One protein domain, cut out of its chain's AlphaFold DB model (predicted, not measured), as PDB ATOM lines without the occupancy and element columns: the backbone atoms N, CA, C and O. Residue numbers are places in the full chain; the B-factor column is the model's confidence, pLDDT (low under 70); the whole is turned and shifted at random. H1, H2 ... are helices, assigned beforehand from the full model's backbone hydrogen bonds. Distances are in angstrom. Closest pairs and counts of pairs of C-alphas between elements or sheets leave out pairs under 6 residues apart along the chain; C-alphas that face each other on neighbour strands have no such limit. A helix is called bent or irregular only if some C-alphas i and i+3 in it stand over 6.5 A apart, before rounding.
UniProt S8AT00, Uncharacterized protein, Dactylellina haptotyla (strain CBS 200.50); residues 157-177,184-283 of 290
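This is residues 157 to 177 and 184 to 283 of the 290 residues of an uncharacterized protein of Dactylellina haptotyla (strain CBS 200.50) (UniProt S8AT00). Two long helices, H1 and H2, lie side by side and antiparallel as a loose pair at one end of an elongated domain, H3 and H4 lie at the other end, and between the two ends H5 and H7 cross each other and pack on H3. H6 crosses the H1 and H2 pair on its inner side, H5 lies near the middle, and residues 222 to 227 stick out. The printed part has 121 residues with seven named helices, H1 to H7 in chain order, and no named strand; its class is all helix. The whole is compact, with a radius of gyration of the C-alphas of 15.4 A, and spans 48 by 28 by 17 A.

H1, residues 157 to 176, begins at C-alpha 157 (39.460, -8.336, -26.695) and is 28.4 A long. H2, residues 184 to 202, is 26.9 A long. H3, residues 207 to 222, is 23.5 A long and only just irregular, with C-alphas 218 and 221 6.9 A apart. H4 is residues 226 to 232 and H5 is residues 237 to 246. H6, residues 251 to 258, is also only just irregular, with C-alphas 255 and 258 6.6 A apart. H7, residues 268 to 281, is 20.3 A long and ends at C-alpha 281 (56.349, -7.299, -44.088).

H7 is the hub, touching four helices. With residues 277 to 281 alone it touches H3 at a steep tilt of 64 degrees, opposite ways; the closest C-alphas, of Ala 212 and Cys 278, are 5.4 A apart. H5 touches H7 about perpendicular, at 88 degrees, with C-alphas of Trp 244 and Ile 275 closest at 6.2 A. H5 also touches H3, closest at C-alphas of Ile 213 and Phe 240, 6.8 A. H3 and H4 form a helical hairpin and only just touch, with 3 pairs of C-alphas within 8 A, those of Leu 220 and Arg 229 closest at 5.6 A. H4 and H6 each only just touch H7, with 3 pairs of C-alphas within 8 A; the closest are Leu 232 and Ala 270, 6.9 A, and Pro 251 and Ser 268, 5.3 A. H6 touches H2 about perpendicular, at 84 degrees, with C-alphas of Val 196 and Ile 257 closest at 6.9 A, and only just touches H1, with 3 pairs, at Leu 166 and Glu 253, 6.6 A. H1 and H2 are close but not clearly touching, at a shallow tilt of 15 degrees, opposite ways; the closest C-alphas, of Asp 169 and Asp 188, are 7.7 A apart. H1 is apart from H3, H4 and H7. In H2, H4, H5 and H7 every O i to N i+4 pair is within hydrogen-bond range; in H1 14 of 16 are, in H3 10 of 12, and in H6 0 of 4, beside 3 of 5 O i to N i+3 pairs.

The C-alphas farthest apart, of Asn 184 and Glu 224, are 47.9 A apart. Residues 178 to 183 are not printed, and C-alphas 177 and 184 are 12.2 A apart across the cut. Of the links printed whole, none is long. Mean pLDDT of the printed part is 74.0, and 46 residues are under 70, among them 169 to 177, 184 to 192 and 250 to 267.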
ATOM      1  N   HIS A 157      40.373  -8.421 -27.827       58.34
ATOM      2  CA  HIS A 157      39.460  -8.336 -26.695       58.34
ATOM      3  C   HIS A 157      40.001  -7.462 -25.549       58.34
ATOM      4  O   HIS A 157      39.218  -6.860 -24.814       58.34
ATOM      5  N   ARG A 158      41.333  -7.323 -25.409       61.03
ATOM      6  CA  ARG A 158      41.933  -6.379 -24.446       61.03
ATOM      7  C   ARG A 158      41.730  -4.916 -24.852       61.03
ATOM      8  O   ARG A 158      41.547  -4.074 -23.975       61.03
ATOM      9  N   TYR A 159      41.709  -4.626 -26.151       65.75
ATOM     10  CA  TYR A 159      41.507  -3.279 -26.688       65.75
ATOM     11  C   TYR A 159      40.041  -2.885 -26.725       65.75
ATOM     12  O   TYR A 159      39.741  -1.728 -26.469       65.75
ATOM     13  N   ASN A 160      39.120  -3.833 -26.914       65.62
ATOM     14  CA  ASN A 160      37.679  -3.559 -26.882       65.62
ATOM     15  C   ASN A 160      37.233  -2.849 -25.589       65.62
ATOM     16  O   ASN A 160      36.362  -1.980 -25.630       65.62
ATOM     17  N   LYS A 161      37.863  -3.153 -24.443       70.50
ATOM     18  CA  LYS A 161      37.606  -2.447 -23.176       70.50
ATOM     19  C   LYS A 161      38.169  -1.019 -23.161       70.50
ATOM     20  O   LYS A 161      37.555  -0.150 -22.550       70.50
ATOM     21  N   LEU A 162      39.306  -0.773 -23.820       67.38
ATOM     22  CA  LEU A 162      39.852   0.575 -23.999       67.38
ATOM     23  C   LEU A 162      38.994   1.377 -24.987       67.38
ATOM     24  O   LEU A 162      38.520   2.434 -24.601       67.38
ATOM     25  N   ARG A 163      38.706   0.842 -26.180       69.00
ATOM     26  CA  ARG A 163      37.814   1.411 -27.210       69.00
ATOM     27  C   ARG A 163      36.456   1.797 -26.624       69.00
ATOM     28  O   ARG A 163      36.059   2.954 -26.656       69.00
ATOM     29  N   SER A 164      35.784   0.859 -25.947       71.44
ATOM     30  CA  SER A 164      34.507   1.141 -25.275       71.44
ATOM     31  C   SER A 164      34.617   2.217 -24.190       71.44
ATOM     32  O   SER A 164      33.650   2.950 -23.986       71.44
ATOM     33  N   LYS A 165      35.760   2.331 -23.497       73.62
ATOM     34  CA  LYS A 165      35.974   3.419 -22.539       73.62
ATOM     35  C   LYS A 165      36.225   4.749 -23.255       73.62
ATOM     36  O   LYS A 165      35.549   5.708 -22.925       73.62
ATOM     37  N   LEU A 166      37.121   4.810 -24.239       69.00
ATOM     38  CA  LEU A 166      37.450   6.041 -24.964       69.00
ATOM     39  C   LEU A 166      36.232   6.630 -25.677       69.00
ATOM     40  O   LEU A 166      36.015   7.832 -25.574       69.00
ATOM     41  N   ARG A 167      35.372   5.800 -26.285       72.12
ATOM     42  CA  ARG A 167      34.076   6.261 -26.809       72.12
ATOM     43  C   ARG A 167      33.181   6.849 -25.726       72.12
ATOM     44  O   ARG A 167      32.692   7.952 -25.902       72.12
ATOM     45  N   LYS A 168      33.015   6.166 -24.588       74.94
ATOM     46  CA  LYS A 168      32.213   6.677 -23.459       74.94
ATOM     47  C   LYS A 168      32.795   7.950 -22.852       74.94
ATOM     48  O   LYS A 168      32.034   8.808 -22.418       74.94
ATOM     49  N   ASP A 169      34.119   8.081 -22.826       67.19
ATOM     50  CA  ASP A 169      34.809   9.289 -22.390       67.19
ATOM     51  C   ASP A 169      34.581  10.429 -23.412       67.19
ATOM     52  O   ASP A 169      34.275  11.539 -22.991       67.19
ATOM     53  N   ARG A 170      34.630  10.164 -24.731       65.44
ATOM     54  CA  ARG A 170      34.326  11.131 -25.817       65.44
ATOM     55  C   ARG A 170      32.852  11.550 -25.817       65.44
ATOM     56  O   ARG A 170      32.553  12.735 -25.884       65.44
ATOM     57  N   GLU A 171      31.926  10.604 -25.683       68.25
ATOM     58  CA  GLU A 171      30.487  10.849 -25.503       68.25
ATOM     59  C   GLU A 171      30.237  11.708 -24.254       68.25
ATOM     60  O   GLU A 171      29.528  12.713 -24.318       68.25
ATOM     61  N   ARG A 172      30.867  11.364 -23.122       68.69
ATOM     62  CA  ARG A 172      30.820  12.164 -21.890       68.69
ATOM     63  C   ARG A 172      31.396  13.558 -22.104       68.69
ATOM     64  O   ARG A 172      30.826  14.506 -21.582       68.69
ATOM     65  N   GLU A 173      32.494  13.700 -22.836       61.53
ATOM     66  CA  GLU A 173      33.143  14.981 -23.106       61.53
ATOM     67  C   GLU A 173      32.268  15.894 -23.970       61.53
ATOM     68  O   GLU A 173      31.998  17.025 -23.563       61.53
ATOM     69  N   LEU A 174      31.735  15.379 -25.083       61.78
ATOM     70  CA  LEU A 174      30.781  16.076 -25.954       61.78
ATOM     71  C   LEU A 174      29.526  16.520 -25.181       61.78
ATOM     72  O   LEU A 174      29.056  17.644 -25.340       61.78
ATOM     73  N   MET A 175      29.015  15.676 -24.279       57.56
ATOM     74  CA  MET A 175      27.880  16.020 -23.412       57.56
ATOM     75  C   MET A 175      28.276  16.994 -22.280       57.56
ATOM     76  O   MET A 175      27.487  17.854 -21.891       57.56
ATOM     77  N   SER A 176      29.508  16.910 -21.767       57.50
ATOM     78  CA  SER A 176      30.054  17.745 -20.683       57.50
ATOM     79  C   SER A 176      30.429  19.156 -21.138       57.50
ATOM     80  O   SER A 176      30.335  20.089 -20.333       57.50
ATOM     81  N   GLN A 177      30.785  19.349 -22.414       54.19
ATOM     82  CA  GLN A 177      30.949  20.678 -23.020       54.19
ATOM     83  C   GLN A 177      29.684  21.544 -22.881       54.19
ATOM     84  O   GLN A 177      29.785  22.766 -22.887       54.19
ATOM     85  N   ASN A 184      36.224  16.535 -12.721       55.72
ATOM     86  CA  ASN A 184      35.995  15.237 -13.378       55.72
ATOM     87  C   ASN A 184      36.841  15.038 -14.649       55.72
ATOM     88  O   ASN A 184      37.377  13.955 -14.861       55.72
ATOM     89  N   LYS A 185      37.029  16.088 -15.465       56.16
ATOM     90  CA  LYS A 185      37.844  16.014 -16.695       56.16
ATOM     91  C   LYS A 185      39.313  15.668 -16.410       56.16
ATOM     92  O   LYS A 185      39.895  14.836 -17.099       56.16
ATOM     93  N   LEU A 186      39.905  16.263 -15.369       55.44
ATOM     94  CA  LEU A 186      41.294  15.996 -14.969       55.44
ATOM     95  C   LEU A 186      41.459  14.595 -14.364       55.44
ATOM     96  O   LEU A 186      42.507  13.969 -14.524       55.44
ATOM     97  N   GLU A 187      40.435  14.093 -13.676       59.72
ATOM     98  CA  GLU A 187      40.437  12.731 -13.145       59.72
ATOM     99  C   GLU A 187      40.304  11.684 -14.264       59.72
ATOM    100  O   GLU A 187      41.114  10.755 -14.322       59.72
ATOM    101  N   ASP A 188      39.374  11.871 -15.207       65.31
ATOM    102  CA  ASP A 188      39.209  10.979 -16.362       65.31
ATOM    103  C   ASP A 188      40.493  10.909 -17.219       65.31
ATOM    104  O   ASP A 188      40.913   9.804 -17.586       65.31
ATOM    105  N   LEU A 189      41.183  12.041 -17.444       66.75
ATOM    106  CA  LEU A 189      42.500  12.092 -18.106       66.75
ATOM    107  C   LEU A 189      43.566  11.275 -17.356       66.75
ATOM    108  O   LEU A 189      44.165  10.365 -17.931       66.75
ATOM    109  N   ARG A 190      43.753  11.503 -16.048       68.12
ATOM    110  CA  ARG A 190      44.731  10.754 -15.226       68.12
ATOM    111  C   ARG A 190      44.443   9.250 -15.181       68.12
ATOM    112  O   ARG A 190      45.365   8.432 -15.092       68.12
ATOM    113  N   ILE A 191      43.171   8.847 -15.227       66.62
ATOM    114  CA  ILE A 191      42.791   7.430 -15.309       66.62
ATOM    115  C   ILE A 191      43.101   6.875 -16.711       66.62
ATOM    116  O   ILE A 191      43.573   5.739 -16.813       66.62
ATOM    117  N   ARG A 192      42.876   7.652 -17.782       67.44
ATOM    118  CA  ARG A 192      43.224   7.282 -19.166       67.44
ATOM    119  C   ARG A 192      44.731   7.056 -19.313       67.44
ATOM    120  O   ARG A 192      45.125   5.955 -19.696       67.44
ATOM    121  N   GLU A 193      45.565   8.009 -18.897       71.19
ATOM    122  CA  GLU A 193      47.032   7.881 -18.874       71.19
ATOM    123  C   GLU A 193      47.491   6.614 -18.139       71.19
ATOM    124  O   GLU A 193      48.318   5.844 -18.635       71.19
ATOM    125  N   ARG A 194      46.921   6.349 -16.953       71.06
ATOM    126  CA  ARG A 194      47.241   5.158 -16.154       71.06
ATOM    127  C   ARG A 194      46.907   3.866 -16.903       71.06
ATOM    128  O   ARG A 194      47.699   2.922 -16.855       71.06
ATOM    129  N   MET A 195      45.774   3.818 -17.606       69.19
ATOM    130  CA  MET A 195      45.386   2.674 -18.436       69.19
ATOM    131  C   MET A 195      46.321   2.498 -19.639       69.19
ATOM    132  O   MET A 195      46.789   1.385 -19.876       69.19
ATOM    133  N   VAL A 196      46.656   3.577 -20.351       73.06
ATOM    134  CA  VAL A 196      47.601   3.569 -21.483       73.06
ATOM    135  C   VAL A 196      48.974   3.059 -21.036       73.06
ATOM    136  O   VAL A 196      49.509   2.114 -21.618       73.06
ATOM    137  N   LYS A 197      49.509   3.591 -19.930       75.94
ATOM    138  CA  LYS A 197      50.793   3.177 -19.340       75.94
ATOM    139  C   LYS A 197      50.800   1.699 -18.930       75.94
ATOM    140  O   LYS A 197      51.783   0.995 -19.172       75.94
ATOM    141  N   GLN A 198      49.701   1.195 -18.361       71.00
ATOM    142  CA  GLN A 198      49.543  -0.235 -18.071       71.00
ATOM    143  C   GLN A 198      49.493  -1.085 -19.347       71.00
ATOM    144  O   GLN A 198      50.107  -2.152 -19.390       71.00
ATOM    145  N   LEU A 199      48.804  -0.630 -20.395       69.31
ATOM    146  CA  LEU A 199      48.718  -1.346 -21.666       69.31
ATOM    147  C   LEU A 199      50.076  -1.407 -22.374       69.31
ATOM    148  O   LEU A 199      50.488  -2.503 -22.743       69.31
ATOM    149  N   ARG A 200      50.846  -0.310 -22.439       74.50
ATOM    150  CA  ARG A 200      52.228  -0.317 -22.969       74.50
ATOM    151  C   ARG A 200      53.147  -1.302 -22.251       74.50
ATOM    152  O   ARG A 200      53.938  -1.979 -22.901       74.50
ATOM    153  N   LYS A 201      53.041  -1.396 -20.918       73.94
ATOM    154  CA  LYS A 201      53.823  -2.349 -20.111       73.94
ATOM    155  C   LYS A 201      53.433  -3.804 -20.395       73.94
ATOM    156  O   LYS A 201      54.295  -4.679 -20.399       73.94
ATOM    157  N   ASN A 202      52.145  -4.057 -20.621       69.50
ATOM    158  CA  ASN A 202      51.587  -5.401 -20.784       69.50
ATOM    159  C   ASN A 202      51.563  -5.903 -22.238       69.50
ATOM    160  O   ASN A 202      51.355  -7.095 -22.454       69.50
ATOM    161  N   ILE A 203      51.733  -5.019 -23.223       72.31
ATOM    162  CA  ILE A 203      51.630  -5.325 -24.652       72.31
ATOM    163  C   ILE A 203      52.966  -5.007 -25.323       72.31
ATOM    164  O   ILE A 203      53.387  -3.852 -25.448       72.31
ATOM    165  N   ARG A 204      53.634  -6.066 -25.780       80.94
ATOM    166  CA  ARG A 204      54.861  -5.983 -26.572       80.94
ATOM    167  C   ARG A 204      54.510  -5.947 -28.058       80.94
ATOM    168  O   ARG A 204      53.586  -6.630 -28.490       80.94
ATOM    169  N   VAL A 205      55.264  -5.158 -28.817       84.62
ATOM    170  CA  VAL A 205      55.294  -5.254 -30.281       84.62
ATOM    171  C   VAL A 205      56.080  -6.528 -30.631       84.62
ATOM    172  O   VAL A 205      57.150  -6.702 -30.040       84.62
ATOM    173  N   PRO A 206      55.579  -7.420 -31.510       87.06
ATOM    174  CA  PRO A 206      56.329  -8.586 -31.986       87.06
ATOM    175  C   PRO A 206      57.637  -8.176 -32.672       87.06
ATOM    176  O   PRO A 206      57.708  -7.096 -33.259       87.06
ATOM    177  N   ASP A 207      58.675  -9.005 -32.602       88.50
ATOM    178  CA  ASP A 207      59.997  -8.635 -33.119       88.50
ATOM    179  C   ASP A 207      60.000  -8.466 -34.643       88.50
ATOM    180  O   ASP A 207      60.576  -7.506 -35.152       88.50
ATOM    181  N   GLU A 208      59.235  -9.300 -35.342       88.00
ATOM    182  CA  GLU A 208      59.008  -9.253 -36.789       88.00
ATOM    183  C   GLU A 208      58.437  -7.892 -37.219       88.00
ATOM    184  O   GLU A 208      58.849  -7.299 -38.213       88.00
ATOM    185  N   VAL A 209      57.523  -7.356 -36.406       88.06
ATOM    186  CA  VAL A 209      56.904  -6.044 -36.609       88.06
ATOM    187  C   VAL A 209      57.883  -4.920 -36.279       88.06
ATOM    188  O   VAL A 209      57.941  -3.934 -37.009       88.06
ATOM    189  N   ARG A 210      58.680  -5.039 -35.206       89.19
ATOM    190  CA  ARG A 210      59.727  -4.042 -34.907       89.19
ATOM    191  C   ARG A 210      60.725  -3.943 -36.056       89.19
ATOM    192  O   ARG A 210      61.180  -2.844 -36.364       89.19
ATOM    193  N   ASP A 211      61.061  -5.066 -36.679       90.12
ATOM    194  CA  ASP A 211      61.977  -5.104 -37.812       90.12
ATOM    195  C   ASP A 211      61.327  -4.568 -39.094       90.12
ATOM    196  O   ASP A 211      61.972  -3.790 -39.796       90.12
ATOM    197  N   ALA A 212      60.039  -4.836 -39.341       90.25
ATOM    198  CA  ALA A 212      59.268  -4.166 -40.394       90.25
ATOM    199  C   ALA A 212      59.243  -2.632 -40.223       90.25
ATOM    200  O   ALA A 212      59.515  -1.903 -41.174       90.25
ATOM    201  N   ILE A 213      59.019  -2.127 -39.003       91.88
ATOM    202  CA  ILE A 213      59.070  -0.685 -38.700       91.88
ATOM    203  C   ILE A 213      60.478  -0.118 -38.963       91.88
ATOM    204  O   ILE A 213      60.610   0.940 -39.573       91.88
ATOM    205  N   LYS A 214      61.552  -0.817 -38.558       92.31
ATOM    206  CA  LYS A 214      62.933  -0.384 -38.860       92.31
ATOM    207  C   LYS A 214      63.209  -0.341 -40.364       92.31
ATOM    208  O   LYS A 214      63.911   0.566 -40.801       92.31
ATOM    209  N   LYS A 215      62.708  -1.311 -41.142       89.94
ATOM    210  CA  LYS A 215      62.812  -1.295 -42.611       89.94
ATOM    211  C   LYS A 215      62.080  -0.086 -43.188       89.94
ATOM    212  O   LYS A 215      62.683   0.641 -43.964       89.94
ATOM    213  N   LEU A 216      60.838   0.160 -42.758       89.81
ATOM    214  CA  LEU A 216      60.037   1.301 -43.206       89.81
ATOM    215  C   LEU A 216      60.771   2.626 -42.966       89.81
ATOM    216  O   LEU A 216      60.970   3.374 -43.914       89.81
ATOM    217  N   ILE A 217      61.264   2.870 -41.745       90.12
ATOM    218  CA  ILE A 217      62.028   4.087 -41.408       90.12
ATOM    219  C   ILE A 217      63.274   4.236 -42.292       90.12
ATOM    220  O   ILE A 217      63.563   5.333 -42.760       90.12
ATOM    221  N   LYS A 218      64.002   3.142 -42.547       91.31
ATOM    222  CA  LYS A 218      65.176   3.151 -43.435       91.31
ATOM    223  C   LYS A 218      64.828   3.407 -44.901       91.31
ATOM    224  O   LYS A 218      65.676   3.933 -45.606       91.31
ATOM    225  N   ALA A 219      63.623   3.045 -45.339       87.81
ATOM    226  CA  ALA A 219      63.142   3.246 -46.703       87.81
ATOM    227  C   ALA A 219      62.499   4.629 -46.929       87.81
ATOM    228  O   ALA A 219      62.372   5.044 -48.077       87.81
ATOM    229  N   LEU A 220      62.131   5.378 -45.875       88.19
ATOM    230  CA  LEU A 220      61.562   6.732 -46.012       88.19
ATOM    231  C   LEU A 220      62.409   7.683 -46.889       88.19
ATOM    232  O   LEU A 220      61.815   8.397 -47.698       88.19
ATOM    233  N   PRO A 221      63.759   7.703 -46.814       85.81
ATOM    234  CA  PRO A 221      64.579   8.559 -47.675       85.81
ATOM    235  C   PRO A 221      64.611   8.130 -49.149       85.81
ATOM    236  O   PRO A 221      64.980   8.939 -50.001       85.81
ATOM    237  N   GLU A 222      64.243   6.881 -49.437       88.75
ATOM    238  CA  GLU A 222      64.270   6.243 -50.761       88.75
ATOM    239  C   GLU A 222      62.866   6.151 -51.396       88.75
ATOM    240  O   GLU A 222      62.735   5.759 -52.553       88.75
ATOM    241  N   MET A 223      61.807   6.525 -50.667       86.69
ATOM    242  CA  MET A 223      60.439   6.545 -51.189       86.69
ATOM    243  C   MET A 223      60.253   7.602 -52.283       86.69
ATOM    244  O   MET A 223      60.457   8.794 -52.049       86.69
ATOM    245  N   GLU A 224      59.764   7.152 -53.440       83.19
ATOM    246  CA  GLU A 224      59.378   7.996 -54.581       83.19
ATOM    247  C   GLU A 224      58.161   8.887 -54.269       83.19
ATOM    248  O   GLU A 224      58.072  10.016 -54.750       83.19
ATOM    249  N   ASP A 225      57.226   8.411 -53.436       86.50
ATOM    250  CA  ASP A 225      56.068   9.203 -53.016       86.50
ATOM    251  C   ASP A 225      56.460  10.214 -51.928       86.50
ATOM    252  O   ASP A 225      56.443   9.935 -50.721       86.50
ATOM    253  N   GLN A 226      56.777  11.427 -52.381       85.12
ATOM    254  CA  GLN A 226      57.105  12.568 -51.529       85.12
ATOM    255  C   GLN A 226      55.975  12.926 -50.543       85.12
ATOM    256  O   GLN A 226      56.248  13.445 -49.460       85.12
ATOM    257  N   THR A 227      54.711  12.636 -50.873       84.50
ATOM    258  CA  THR A 227      53.557  12.928 -50.009       84.50
ATOM    259  C   THR A 227      53.563  12.012 -48.793       84.50
ATOM    260  O   THR A 227      53.494  12.495 -47.660       84.50
ATOM    261  N   TRP A 228      53.691  10.698 -49.002       83.06
ATOM    262  CA  TRP A 228      53.786   9.743 -47.898       83.06
ATOM    263  C   TRP A 228      55.096   9.880 -47.125       83.06
ATOM    264  O   TRP A 228      55.072   9.809 -45.898       83.06
ATOM    265  N   ARG A 229      56.216  10.170 -47.797       85.88
ATOM    266  CA  ARG A 229      57.492  10.484 -47.140       85.88
ATOM    267  C   ARG A 229      57.347  11.645 -46.152       85.88
ATOM    268  O   ARG A 229      57.567  11.451 -44.960       85.88
ATOM    269  N   ASN A 230      56.872  12.804 -46.616       84.50
ATOM    270  CA  ASN A 230      56.691  14.003 -45.784       84.50
ATOM    271  C   ASN A 230      55.678  13.800 -44.637       84.50
ATOM    272  O   ASN A 230      55.743  14.494 -43.620       84.50
ATOM    273  N   ARG A 231      54.711  12.884 -44.796       83.25
ATOM    274  CA  ARG A 231      53.764  12.495 -43.736       83.25
ATOM    275  C   ARG A 231      54.429  11.614 -42.679       83.25
ATOM    276  O   ARG A 231      54.214  11.837 -41.493       83.25
ATOM    277  N   LEU A 232      55.228  10.633 -43.097       85.00
ATOM    278  CA  LEU A 232      55.789   9.602 -42.218       85.00
ATOM    279  C   LEU A 232      57.087  10.019 -41.517       85.00
ATOM    280  O   LEU A 232      57.330   9.580 -40.398       85.00
ATOM    281  N   GLU A 233      57.890  10.892 -42.129       85.69
ATOM    282  CA  GLU A 233      59.158  11.407 -41.583       85.69
ATOM    283  C   GLU A 233      58.990  12.160 -40.248       85.69
ATOM    284  O   GLU A 233      59.926  12.264 -39.461       85.69
ATOM    285  N   LYS A 234      57.767  12.616 -39.944       81.44
ATOM    286  CA  LYS A 234      57.401  13.279 -38.681       81.44
ATOM    287  C   LYS A 234      57.269  12.329 -37.486       81.44
ATOM    288  O   LYS A 234      57.174  12.804 -36.357       81.44
ATOM    289  N   PHE A 235      57.207  11.015 -37.710       81.00
ATOM    290  CA  PHE A 235      56.963  10.024 -36.659       81.00
ATOM    291  C   PHE A 235      58.241   9.280 -36.270       81.00
ATOM    292  O   PHE A 235      59.002   8.798 -37.109       81.00
ATOM    293  N   SER A 236      58.461   9.126 -34.967       84.31
ATOM    294  CA  SER A 236      59.580   8.356 -34.432       84.31
ATOM    295  C   SER A 236      59.324   6.842 -34.481       84.31
ATOM    296  O   SER A 236      58.197   6.356 -34.610       84.31
ATOM    297  N   PHE A 237      60.379   6.051 -34.264       86.06
ATOM    298  CA  PHE A 237      60.257   4.599 -34.071       86.06
ATOM    299  C   PHE A 237      59.285   4.215 -32.939       86.06
ATOM    300  O   PHE A 237      58.618   3.178 -33.017       86.06
ATOM    301  N   LEU A 238      59.202   5.032 -31.881       82.81
ATOM    302  CA  LEU A 238      58.280   4.791 -30.774       82.81
ATOM    303  C   LEU A 238      56.833   5.014 -31.216       82.81
ATOM    304  O   LEU A 238      55.989   4.174 -30.911       82.81
ATOM    305  N   ASP A 239      56.579   6.058 -31.999       82.44
ATOM    306  CA  ASP A 239      55.254   6.411 -32.514       82.44
ATOM    307  C   ASP A 239      54.697   5.302 -33.409       82.44
ATOM    308  O   ASP A 239      53.595   4.811 -33.169       82.44
ATOM    309  N   PHE A 240      55.493   4.777 -34.347       85.88
ATOM    310  CA  PHE A 240      55.104   3.608 -35.145       85.88
ATOM    311  C   PHE A 240      54.858   2.353 -34.284       85.88
ATOM    312  O   PHE A 240      53.913   1.594 -34.527       85.88
ATOM    313  N   CYS A 241      55.659   2.135 -33.234       85.25
ATOM    314  CA  CYS A 241      55.411   1.060 -32.270       85.25
ATOM    315  C   CYS A 241      54.104   1.264 -31.481       85.25
ATOM    316  O   CYS A 241      53.486   0.283 -31.063       85.25
ATOM    317  N   GLU A 242      53.680   2.505 -31.244       80.50
ATOM    318  CA  GLU A 242      52.421   2.842 -30.575       80.50
ATOM    319  C   GLU A 242      51.223   2.690 -31.518       80.50
ATOM    320  O   GLU A 242      50.256   2.026 -31.139       80.50
ATOM    321  N   MET A 243      51.327   3.162 -32.767       83.06
ATOM    322  CA  MET A 243      50.353   2.897 -33.836       83.06
ATOM    323  C   MET A 243      50.096   1.390 -33.975       83.06
ATOM    324  O   MET A 243      48.948   0.943 -33.954       83.06
ATOM    325  N   TRP A 244      51.158   0.573 -34.009       84.75
ATOM    326  CA  TRP A 244      51.011  -0.883 -34.031       84.75
ATOM    327  C   TRP A 244      50.366  -1.441 -32.759       84.75
ATOM    328  O   TRP A 244      49.472  -2.293 -32.835       84.75
ATOM    329  N   ARG A 245      50.828  -0.999 -31.579       80.69
ATOM    330  CA  ARG A 245      50.277  -1.452 -30.295       80.69
ATOM    331  C   ARG A 245      48.792  -1.177 -30.212       80.69
ATOM    332  O   ARG A 245      48.096  -2.024 -29.673       80.69
ATOM    333  N   PHE A 246      48.312  -0.037 -30.688       77.25
ATOM    334  CA  PHE A 246      46.926   0.382 -30.516       77.25
ATOM    335  C   PHE A 246      46.051   0.168 -31.765       77.25
ATOM    336  O   PHE A 246      44.890   0.555 -31.730       77.25
ATOM    337  N   GLN A 247      46.537  -0.548 -32.793       77.31
ATOM    338  CA  GLN A 247      45.912  -0.804 -34.115       77.31
ATOM    339  C   GLN A 247      44.423  -1.225 -34.174       77.31
ATOM    340  O   GLN A 247      43.860  -1.316 -35.259       77.31
ATOM    341  N   TYR A 248      43.805  -1.554 -33.039       75.00
ATOM    342  CA  TYR A 248      42.397  -1.956 -32.906       75.00
ATOM    343  C   TYR A 248      41.463  -0.811 -32.478       75.00
ATOM    344  O   TYR A 248      40.258  -1.025 -32.328       75.00
ATOM    345  N   LEU A 249      42.023   0.367 -32.209       70.88
ATOM    346  CA  LEU A 249      41.291   1.600 -31.952       70.88
ATOM    347  C   LEU A 249      40.941   2.301 -33.271       70.88
ATOM    348  O   LEU A 249      41.522   2.013 -34.317       70.88
ATOM    349  N   GLU A 250      39.994   3.229 -33.225       65.69
ATOM    350  CA  GLU A 250      39.769   4.168 -34.330       65.69
ATOM    351  C   GLU A 250      40.835   5.272 -34.323       65.69
ATOM    352  O   GLU A 250      41.243   5.673 -33.237       65.69
ATOM    353  N   PRO A 251      41.280   5.796 -35.484       63.88
ATOM    354  CA  PRO A 251      42.313   6.837 -35.577       63.88
ATOM    355  C   PRO A 251      42.127   8.010 -34.599       63.88
ATOM    356  O   PRO A 251      43.047   8.314 -33.840       63.88
ATOM    357  N   ASP A 252      40.916   8.569 -34.509       63.06
ATOM    358  CA  ASP A 252      40.536   9.596 -33.528       63.06
ATOM    359  C   ASP A 252      40.906   9.215 -32.081       63.06
ATOM    360  O   ASP A 252      41.370  10.045 -31.300       63.06
ATOM    361  N   GLU A 253      40.703   7.952 -31.698       65.88
ATOM    362  CA  GLU A 253      40.934   7.446 -30.342       65.88
ATOM    363  C   GLU A 253      42.435   7.353 -29.994       65.88
ATOM    364  O   GLU A 253      42.771   7.387 -28.808       65.88
ATOM    365  N   PHE A 254      43.341   7.279 -30.983       63.81
ATOM    366  CA  PHE A 254      44.796   7.334 -30.749       63.81
ATOM    367  C   PHE A 254      45.248   8.742 -30.353       63.81
ATOM    368  O   PHE A 254      46.034   8.887 -29.418       63.81
ATOM    369  N   ILE A 255      44.732   9.779 -31.021       59.50
ATOM    370  CA  ILE A 255      45.083  11.187 -30.752       59.50
ATOM    371  C   ILE A 255      44.813  11.516 -29.269       59.50
ATOM    372  O   ILE A 255      45.650  12.071 -28.555       59.50
ATOM    373  N   HIS A 256      43.671  11.042 -28.763       58.25
ATOM    374  CA  HIS A 256      43.186  11.263 -27.398       58.25
ATOM    375  C   HIS A 256      43.904  10.432 -26.310       58.25
ATOM    376  O   HIS A 256      43.572  10.567 -25.124       58.25
ATOM    377  N   ILE A 257      44.840   9.545 -26.676       59.38
ATOM    378  CA  ILE A 257      45.526   8.621 -25.753       59.38
ATOM    379  C   ILE A 257      46.771   9.220 -25.098       59.38
ATOM    380  O   ILE A 257      47.138   8.778 -24.007       59.38
ATOM    381  N   GLN A 258      47.411  10.200 -25.740       53.41
ATOM    382  CA  GLN A 258      48.655  10.789 -25.237       53.41
ATOM    383  C   GLN A 258      48.678  12.305 -25.121       53.41
ATOM    384  O   GLN A 258      49.555  12.788 -24.415       53.41
ATOM    385  N   GLY A 259      47.805  13.028 -25.830       51.84
ATOM    386  CA  GLY A 259      48.114  14.412 -26.180       51.84
ATOM    387  C   GLY A 259      49.346  14.421 -27.081       51.84
ATOM    388  O   GLY A 259      50.453  14.698 -26.627       51.84
ATOM    389  N   TRP A 260      49.181  14.048 -28.358       53.28
ATOM    390  CA  TRP A 260      50.210  14.310 -29.381       53.28
ATOM    391  C   TRP A 260      50.161  15.794 -29.760       53.28
ATOM    392  O   TRP A 260      49.985  16.172 -30.918       53.28
ATOM    393  N   ASP A 261      50.295  16.636 -28.741       40.00
ATOM    394  CA  ASP A 261      50.424  18.068 -28.883       40.00
ATOM    395  C   ASP A 261      51.759  18.284 -29.612       40.00
ATOM    396  O   ASP A 261      52.831  18.034 -29.056       40.00
ATOM    397  N   ASN A 262      51.665  18.692 -30.885       39.19
ATOM    398  CA  ASN A 262      52.732  18.922 -31.881       39.19
ATOM    399  C   ASN A 262      53.085  17.775 -32.857       39.19
ATOM    400  O   ASN A 262      53.743  18.053 -33.859       39.19
ATOM    401  N   THR A 263      52.605  16.540 -32.679       43.62
ATOM    402  CA  THR A 263      52.623  15.513 -33.748       43.62
ATOM    403  C   THR A 263      51.198  15.203 -34.179       43.62
ATOM    404  O   THR A 263      50.562  14.286 -33.674       43.62
ATOM    405  N   THR A 264      50.677  15.965 -35.142       45.56
ATOM    406  CA  THR A 264      49.310  15.785 -35.645       45.56
ATOM    407  C   THR A 264      49.110  14.398 -36.260       45.56
ATOM    408  O   THR A 264      49.383  14.152 -37.435       45.56
ATOM    409  N   LEU A 265      48.566  13.485 -35.450       53.25
ATOM    410  CA  LEU A 265      48.074  12.177 -35.880       53.25
ATOM    411  C   LEU A 265      46.685  12.264 -36.547       53.25
ATOM    412  O   LEU A 265      45.979  11.265 -36.668       53.25
ATOM    413  N   ASP A 266      46.318  13.461 -37.009       54.56
ATOM    414  CA  ASP A 266      45.125  13.748 -37.812       54.56
ATOM    415  C   ASP A 266      45.115  12.929 -39.117       54.56
ATOM    416  O   ASP A 266      44.059  12.623 -39.675       54.56
ATOM    417  N   ASP A 267      46.297  12.509 -39.590       66.12
ATOM    418  CA  ASP A 267      46.435  11.607 -40.729       66.12
ATOM    419  C   ASP A 267      46.126  10.147 -40.355       66.12
ATOM    420  O   ASP A 267      46.991   9.272 -40.232       66.12
ATOM    421  N   SER A 268      44.829   9.865 -40.252       70.38
ATOM    422  CA  SER A 268      44.283   8.505 -40.174       70.38
ATOM    423  C   SER A 268      44.731   7.587 -41.325       70.38
ATOM    424  O   SER A 268      44.728   6.359 -41.171       70.38
ATOM    425  N   GLY A 269      45.142   8.156 -42.465       75.31
ATOM    426  CA  GLY A 269      45.736   7.443 -43.590       75.31
ATOM    427  C   GLY A 269      47.122   6.901 -43.250       75.31
ATOM    428  O   GLY A 269      47.370   5.718 -43.481       75.31
ATOM    429  N   ALA A 270      47.982   7.705 -42.619       78.44
ATOM    430  CA  ALA A 270      49.321   7.289 -42.191       78.44
ATOM    431  C   ALA A 270      49.271   6.095 -41.222       78.44
ATOM    432  O   ALA A 270      50.003   5.123 -41.406       78.44
ATOM    433  N   VAL A 271      48.342   6.098 -40.254       78.69
ATOM    434  CA  VAL A 271      48.120   4.959 -39.336       78.69
ATOM    435  C   VAL A 271      47.795   3.679 -40.108       78.69
ATOM    436  O   VAL A 271      48.415   2.636 -39.889       78.69
ATOM    437  N   ARG A 272      46.830   3.752 -41.035       81.19
ATOM    438  CA  ARG A 272      46.397   2.603 -41.847       81.19
ATOM    439  C   ARG A 272      47.517   2.105 -42.761       81.19
ATOM    440  O   ARG A 272      47.715   0.895 -42.855       81.19
ATOM    441  N   TYR A 273      48.263   3.018 -43.378       84.88
ATOM    442  CA  TYR A 273      49.397   2.730 -44.255       84.88
ATOM    443  C   TYR A 273      50.515   1.985 -43.511       84.88
ATOM    444  O   TYR A 273      50.907   0.889 -43.917       84.88
ATOM    445  N   VAL A 274      50.951   2.509 -42.357       84.75
ATOM    446  CA  VAL A 274      51.974   1.880 -41.501       84.75
ATOM    447  C   VAL A 274      51.536   0.491 -41.046       84.75
ATOM    448  O   VAL A 274      52.307  -0.461 -41.166       84.75
ATOM    449  N   ILE A 275      50.307   0.343 -40.533       85.44
ATOM    450  CA  ILE A 275      49.794  -0.958 -40.071       85.44
ATOM    451  C   ILE A 275      49.703  -1.950 -41.241       85.44
ATOM    452  O   ILE A 275      50.039  -3.121 -41.060       85.44
ATOM    453  N   GLY A 276      49.296  -1.493 -42.429       85.00
ATOM    454  CA  GLY A 276      49.249  -2.293 -43.653       85.00
ATOM    455  C   GLY A 276      50.622  -2.839 -44.049       85.00
ATOM    456  O   GLY A 276      50.784  -4.057 -44.143       85.00
ATOM    457  N   ILE A 277      51.627  -1.965 -44.185       86.44
ATOM    458  CA  ILE A 277      53.010  -2.369 -44.494       86.44
ATOM    459  C   ILE A 277      53.568  -3.290 -43.411       86.44
ATOM    460  O   ILE A 277      54.102  -4.349 -43.726       86.44
ATOM    461  N   CYS A 278      53.404  -2.943 -42.133       86.81
ATOM    462  CA  CYS A 278      53.936  -3.753 -41.039       86.81
ATOM    463  C   CYS A 278      53.287  -5.145 -40.969       86.81
ATOM    464  O   CYS A 278      53.957  -6.102 -40.589       86.81
ATOM    465  N   ARG A 279      52.011  -5.288 -41.359       85.56
ATOM    466  CA  ARG A 279      51.359  -6.599 -41.515       85.56
ATOM    467  C   ARG A 279      51.947  -7.384 -42.682       85.56
ATOM    468  O   ARG A 279      52.313  -8.540 -42.492       85.56
ATOM    469  N   GLN A 280      52.068  -6.752 -43.849       85.50
ATOM    470  CA  GLN A 280      52.609  -7.366 -45.060       85.50
ATOM    471  C   GLN A 280      54.052  -7.858 -44.858       85.50
ATOM    472  O   GLN A 280      54.337  -9.031 -45.086       85.50
ATOM    473  N   GLU A 281      54.936  -6.995 -44.352       83.75
ATOM    474  CA  GLU A 281      56.349  -7.299 -44.088       83.75
ATOM    475  C   GLU A 281      56.553  -8.355 -42.993       83.75
ATOM    476  O   GLU A 281      57.467  -9.172 -43.088       83.75
ATOM    477  N   ALA A 282      55.697  -8.378 -41.964       81.12
ATOM    478  CA  ALA A 282      55.743  -9.398 -40.913       81.12
ATOM    479  C   ALA A 282      55.053 -10.723 -41.307       81.12
ATOM    480  O   ALA A 282      54.940 -11.622 -40.473       81.12
ATOM    481  N   GLY A 283      54.545 -10.854 -42.542       76.31
ATOM    482  CA  GLY A 283      53.811 -12.040 -43.001       76.31
ATOM    483  C   GLY A 283      52.481 -12.276 -42.272       76.31
ATOM    484  O   GLY A 283      51.944 -13.385 -42.286       76.31
TER     485      GLY A 283